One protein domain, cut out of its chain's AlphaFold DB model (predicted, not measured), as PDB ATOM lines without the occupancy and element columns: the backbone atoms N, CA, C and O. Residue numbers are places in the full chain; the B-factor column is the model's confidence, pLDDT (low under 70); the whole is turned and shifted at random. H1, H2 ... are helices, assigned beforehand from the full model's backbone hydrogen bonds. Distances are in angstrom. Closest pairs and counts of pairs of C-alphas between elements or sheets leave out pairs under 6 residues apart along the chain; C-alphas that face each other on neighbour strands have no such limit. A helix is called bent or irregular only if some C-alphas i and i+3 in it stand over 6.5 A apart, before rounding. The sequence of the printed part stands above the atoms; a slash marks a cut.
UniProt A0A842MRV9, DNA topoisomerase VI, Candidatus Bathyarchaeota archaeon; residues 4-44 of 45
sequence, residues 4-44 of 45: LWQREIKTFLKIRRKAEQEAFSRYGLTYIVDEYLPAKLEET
ATOM      1  N   LEU A   4      -2.265  16.519   8.845       94.44
ATOM      2  CA  LEU A   4      -2.167  17.083   7.498       94.44
ATOM      3  C   LEU A   4      -0.823  17.792   7.319       94.44
ATOM      4  O   LEU A   4      -0.044  17.449   6.431       94.44
ATOM      5  N   TRP A   5      -0.504  18.722   8.219       95.81
ATOM      6  CA  TRP A   5       0.747  19.480   8.152       95.81
ATOM      7  C   TRP A   5       1.982  18.589   8.280       95.81
ATOM      8  O   TRP A   5       2.970  18.784   7.573       95.81
ATOM      9  N   GLN A   6       1.925  17.560   9.130       97.50
ATOM     10  CA  GLN A   6       3.018  16.592   9.253       97.50
ATOM     11  C   GLN A   6       3.246  15.802   7.957       97.50
ATOM     12  O   GLN A   6       4.394  15.511   7.613       97.50
ATOM     13  N   ARG A   7       2.179  15.464   7.221       96.75
ATOM     14  CA  ARG A   7       2.280  14.826   5.902       96.75
ATOM     15  C   ARG A   7       2.941  15.760   4.889       96.75
ATOM     16  O   ARG A   7       3.920  15.356   4.266       96.75
ATOM     17  N   GLU A   8       2.455  16.994   4.761       96.69
ATOM     18  CA  GLU A   8       2.968  17.943   3.762       96.69
ATOM     19  C   GLU A   8       4.443  18.298   3.998       96.69
ATOM     20  O   GLU A   8       5.242  18.305   3.058       96.69
ATOM     21  N   ILE A   9       4.854  18.479   5.259       96.88
ATOM     22  CA  ILE A   9       6.262  18.723   5.608       96.88
ATOM     23  C   ILE A   9       7.140  17.519   5.228       96.88
ATOM     24  O   ILE A   9       8.207  17.697   4.637       96.88
ATOM     25  N   LYS A  10       6.704  16.282   5.509       97.56
ATOM     26  CA  LYS A  10       7.447  15.071   5.109       97.56
ATOM     27  C   LYS A  10       7.560  14.949   3.587       97.56
ATOM     28  O   LYS A  10       8.632  14.604   3.089       97.56
ATOM     29  N   THR A  11       6.496  15.268   2.850       97.62
ATOM     30  CA  THR A  11       6.507  15.303   1.378       97.62
ATOM     31  C   THR A  11       7.514  16.326   0.862       97.62
ATOM     32  O   THR A  11       8.350  15.994   0.017       97.62
ATOM     33  N   PHE A  12       7.510  17.539   1.419       97.62
ATOM     34  CA  PHE A  12       8.482  18.572   1.073       97.62
ATOM     35  C   PHE A  12       9.926  18.109   1.320       97.62
ATOM     36  O   PHE A  12      10.772  18.230   0.433       97.62
ATOM     37  N   LEU A  13      10.207  17.505   2.480       97.69
ATOM     38  CA  LEU A  13      11.541  16.991   2.820       97.69
ATOM     39  C   LEU A  13      12.008  15.841   1.911       97.69
ATOM     40  O   LEU A  13      13.217  15.682   1.720       97.69
ATOM     41  N   LYS A  14      11.076  15.064   1.341       98.06
ATOM     42  CA  LYS A  14      11.358  14.003   0.362       98.06
ATOM     43  C   LYS A  14      11.677  14.563  -1.028       98.06
ATOM     44  O   LYS A  14      12.614  14.091  -1.660       98.06
ATOM     45  N   ILE A  15      10.910  15.547  -1.507       97.81
ATOM     46  CA  ILE A  15      11.065  16.117  -2.859       97.81
ATOM     47  C   ILE A  15      12.223  17.127  -2.912       97.81
ATOM     48  O   ILE A  15      12.942  17.185  -3.908       97.81
ATOM     49  N   ARG A  16      12.406  17.918  -1.845       96.75
ATOM     50  CA  ARG A  16      13.420  18.981  -1.710       96.75
ATOM     51  C   ARG A  16      13.398  20.018  -2.837       96.75
ATOM     52  O   ARG A  16      14.441  20.517  -3.254       96.75
ATOM     53  N   ARG A  17      12.206  20.359  -3.328       96.75
ATOM     54  CA  ARG A  17      11.995  21.414  -4.327       96.75
ATOM     55  C   ARG A  17      10.955  22.403  -3.828       96.75
ATOM     56  O   ARG A  17      10.004  22.009  -3.157       96.75
ATOM     57  N   LYS A  18      11.152  23.676  -4.161       95.50
ATOM     58  CA  LYS A  18      10.209  24.767  -3.901       95.50
ATOM     59  C   LYS A  18       9.586  25.215  -5.219       95.50
ATOM     60  O   LYS A  18      10.199  25.051  -6.271       95.50
ATOM     61  N   ALA A  19       8.387  25.775  -5.134       94.50
ATOM     62  CA  ALA A  19       7.726  26.458  -6.233       94.50
ATOM     63  C   ALA A  19       7.266  27.832  -5.739       94.50
ATOM     64  O   ALA A  19       6.783  27.954  -4.613       94.50
ATOM     65  N   GLU A  20       7.451  28.848  -6.571       95.94
ATOM     66  CA  GLU A  20       6.958  30.201  -6.317       95.94
ATOM     67  C   GLU A  20       5.508  30.310  -6.781       95.94
ATOM     68  O   GLU A  20       5.111  29.661  -7.747       95.94
ATOM     69  N   GLN A  21       4.708  31.148  -6.122       90.88
ATOM     70  CA  GLN A  21       3.326  31.379  -6.553       90.88
ATOM     71  C   GLN A  21       3.277  32.010  -7.953       90.88
ATOM     72  O   GLN A  21       2.413  31.676  -8.758       90.88
ATOM     73  N   GLU A  22       4.262  32.838  -8.296       93.25
ATOM     74  CA  GLU A  22       4.394  33.432  -9.629       93.25
ATOM     75  C   GLU A  22       4.654  32.390 -10.728       93.25
ATOM     76  O   GLU A  22       4.386  32.658 -11.900       93.25
ATOM     77  N   ALA A  23       5.081  31.166 -10.383       95.25
ATOM     78  CA  ALA A  23       5.281  30.087 -11.352       95.25
ATOM     79  C   ALA A  23       3.978  29.667 -12.055       95.25
ATOM     80  O   ALA A  23       4.034  29.079 -13.137       95.25
ATOM     81  N   PHE A  24       2.809  29.997 -11.491       94.81
ATOM     82  CA  PHE A  24       1.525  29.805 -12.168       94.81
ATOM     83  C   PHE A  24       1.388  30.642 -13.445       94.81
ATOM     84  O   PHE A  24       0.681  30.216 -14.353       94.81
ATOM     85  N   SER A  25       2.120  31.759 -13.574       91.94
ATOM     86  CA  SER A  25       2.138  32.579 -14.797       91.94
ATOM     87  C   SER A  25       2.567  31.792 -16.042       91.94
ATOM     88  O   SER A  25       2.167  32.139 -17.154       91.94
ATOM     89  N   ARG A  26       3.297  30.678 -15.865       94.50
ATOM     90  CA  ARG A  26       3.639  29.731 -16.937       94.50
ATOM     91  C   ARG A  26       2.408  29.172 -17.658       94.50
ATOM     92  O   ARG A  26       2.517  28.807 -18.825       94.50
ATOM     93  N   TYR A  27       1.269  29.084 -16.977       92.56
ATOM     94  CA  TYR A  27       0.014  28.557 -17.514       92.56
ATOM     95  C   TYR A  27      -0.946  29.662 -17.984       92.56
ATOM     96  O   TYR A  27      -2.070  29.372 -18.376       92.56
ATOM     97  N   GLY A  28      -0.501  30.921 -17.981       93.81
ATOM     98  CA  GLY A  28      -1.312  32.088 -18.314       93.81
ATOM     99  C   GLY A  28      -1.606  32.952 -17.089       93.81
ATOM    100  O   GLY A  28      -1.699  32.470 -15.962       93.81
ATOM    101  N   LEU A  29      -1.750  34.261 -17.312       90.94
ATOM    102  CA  LEU A  29      -1.889  35.248 -16.235       90.94
ATOM    103  C   LEU A  29      -3.167  35.069 -15.400       90.94
ATOM    104  O   LEU A  29      -3.183  35.467 -14.239       90.94
ATOM    105  N   THR A  30      -4.215  34.458 -15.959       94.69
ATOM    106  CA  THR A  30      -5.502  34.247 -15.275       94.69
ATOM    107  C   THR A  30      -5.674  32.837 -14.698       94.69
ATOM    108  O   THR A  30      -6.626  32.594 -13.961       94.69
ATOM    109  N   TYR A  31      -4.716  31.926 -14.929       96.19
ATOM    110  CA  TYR A  31      -4.807  30.504 -14.556       96.19
ATOM    111  C   TYR A  31      -5.149  30.265 -13.076       96.19
ATOM    112  O   TYR A  31      -5.893  29.344 -12.735       96.19
ATOM    113  N   ILE A  32      -4.619  31.103 -12.177       94.62
ATOM    114  CA  ILE A  32      -4.880  30.983 -10.737       94.62
ATOM    115  C   ILE A  32      -6.380  31.104 -10.440       94.62
ATOM    116  O   ILE A  32      -6.909  30.332  -9.641       94.62
ATOM    117  N   VAL A  33      -7.039  32.080 -11.062       94.81
ATOM    118  CA  VAL A  33      -8.441  32.424 -10.797       94.81
ATOM    119  C   VAL A  33      -9.376  31.492 -11.552       94.81
ATOM    120  O   VAL A  33     -10.358  31.032 -10.976       94.81
ATOM    121  N   ASP A  34      -9.047  31.193 -12.806       96.31
ATOM    122  CA  ASP A  34      -9.948  30.465 -13.698       96.31
ATOM    123  C   ASP A  34      -9.918  28.949 -13.453       96.31
ATOM    124  O   ASP A  34     -10.943  28.286 -13.596       96.31
ATOM    125  N   GLU A  35      -8.768  28.391 -13.049       95.44
ATOM    126  CA  GLU A  35      -8.593  26.936 -12.935       95.44
ATOM    127  C   GLU A  35      -8.141  26.476 -11.548       95.44
ATOM    128  O   GLU A  35      -8.806  25.650 -10.916       95.44
ATOM    129  N   TYR A  36      -7.017  26.998 -11.044       95.19
ATOM    130  CA  TYR A  36      -6.385  26.440  -9.843       95.19
ATOM    131  C   TYR A  36      -7.246  26.605  -8.584       95.19
ATOM    132  O   TYR A  36      -7.460  25.635  -7.853       95.19
ATOM    133  N   LEU A  37      -7.736  27.820  -8.310       95.31
ATOM    134  CA  LEU A  37      -8.534  28.091  -7.114       95.31
ATOM    135  C   LEU A  37      -9.884  27.356  -7.125       95.31
ATOM    136  O   LEU A  37     -10.170  26.698  -6.122       95.31
ATOM    137  N   PRO A  38     -10.690  27.385  -8.211       97.19
ATOM    138  CA  PRO A  38     -11.923  26.604  -8.276       97.19
ATOM    139  C   PRO A  38     -11.693  25.114  -8.007       97.19
ATOM    140  O   PRO A  38     -12.368  24.541  -7.154       97.19
ATOM    141  N   ALA A  39     -10.685  24.504  -8.643       96.62
ATOM    142  CA  ALA A  39     -10.366  23.091  -8.441       96.62
ATOM    143  C   ALA A  39      -9.993  22.775  -6.980       96.62
ATOM    144  O   ALA A  39     -10.461  21.788  -6.416       96.62
ATOM    145  N   LYS A  40      -9.192  23.633  -6.331       94.75
ATOM    146  CA  LYS A  40      -8.797  23.444  -4.924       94.75
ATOM    147  C   LYS A  40      -9.934  23.620  -3.929       94.75
ATOM    148  O   LYS A  40      -9.963  22.921  -2.916       94.75
ATOM    149  N   LEU A  41     -10.868  24.525  -4.198       95.06
ATOM    150  CA  LEU A  41     -12.042  24.694  -3.347       95.06
ATOM    151  C   LEU A  41     -12.996  23.497  -3.454       95.06
ATOM    152  O   LEU A  41     -13.530  23.077  -2.430       95.06
ATOM    153  N   GLU A  42     -13.158  22.905  -4.643       96.56
ATOM    154  CA  GLU A  42     -13.913  21.651  -4.814       96.56
ATOM    155  C   GLU A  42     -13.280  20.484  -4.035       96.56
ATOM    156  O   GLU A  42     -14.006  19.730  -3.400       96.56
ATOM    157  N   GLU A  43     -11.943  20.365  -3.998       93.19
ATOM    158  CA  GLU A  43     -11.236  19.346  -3.188       93.19
ATOM    159  C   GLU A  43     -11.474  19.485  -1.669       93.19
ATOM    160  O   GLU A  43     -11.185  18.554  -0.915       93.19
ATOM    161  N   THR A  44     -11.935  20.654  -1.211       87.25
ATOM    162  CA  THR A  44     -12.153  20.959   0.214       87.25
ATOM    163  C   THR A  44     -13.616  20.764   0.640       87.25
ATOM    164  O   THR A  44     -13.917  20.863   1.830       87.25
TER     165      THR A  44
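This is residues 4 to 44 of the 45 residues of the protein "DNA topoisomerase VI" of Candidatus Bathyarchaeota archaeon (UniProt A0A842MRV9). The model is an open, flat U: H1 is one arm, H3 is the other, and the base is made by residues 16 to 20 together with H2. The arms do not meet across the gap, which is empty, and H2 and H3 join at a corner near residues 24 and 32. The first printed residue and the last lie toward the open ends of the two arms. The printed part has 41 residues with three named helices, in the order H1, H2, H3, and no named strand; its class is all helix. It is loose, with a radius of gyration of the C-alphas of 12.8 A, and spans 31 by 23 by 9 A.

H1, residues 4 to 15, and H3, residues 31 to 42, are the longest helices, with 12 residues each. H1 measures 16.8 A from first to last C-alpha, beginning at C-alpha 4 (-2.167, 17.083, 7.498) and ending at C-alpha 15 (11.065, 16.117, -2.859). H3 measures 16.0 A and ends at C-alpha 42 (-13.913, 21.651, -4.814); it is irregular, with C-alphas 34 and 37 7.1 A apart. H2, residues 21 to 27, measures 11.8 A and is neither bent nor irregular, but only just: C-alphas 21 and 24 are 6.1 A apart.

H1 touches no helix; it is apart from H2 and apart from H3. A tight link of 5 residues joins H1 to H2. H2 and H3 only just touch, and only at the corner by their link, with 3 pairs of C-alphas within 8 A. Their closest C-alphas are those of Phe 24 and Ile 32, 6.7 A apart, and H3 touches H2 with residues 31 to 32 alone. Their lines are about perpendicular at 70.2 degrees, only just past a steep tilt, and their centres are 13.0 A apart. In H1 every O i to N i+4 pair is within hydrogen-bond range; in H3 it is 5 of 8, and in H2 it is 0 of 3, where 4 of 4 O i to N i+3 pairs are within range.

The two C-alphas farthest apart are those of Gln 6 and Leu 29, at 32.0 A, while those of Leu 4 and Thr 44, the first and last printed, are 13.0 A apart. Residues 4 to 20, of which 4 to 15 belong to H1, stand free, and so do residues 37 to 44, of which 37 to 42 belong to H3. The printed part has no cut. The link from H2 to H3, 3 residues, is tight, and no link is long. The mean pLDDT of the printed part is 95.2, and no printed residue is under 70.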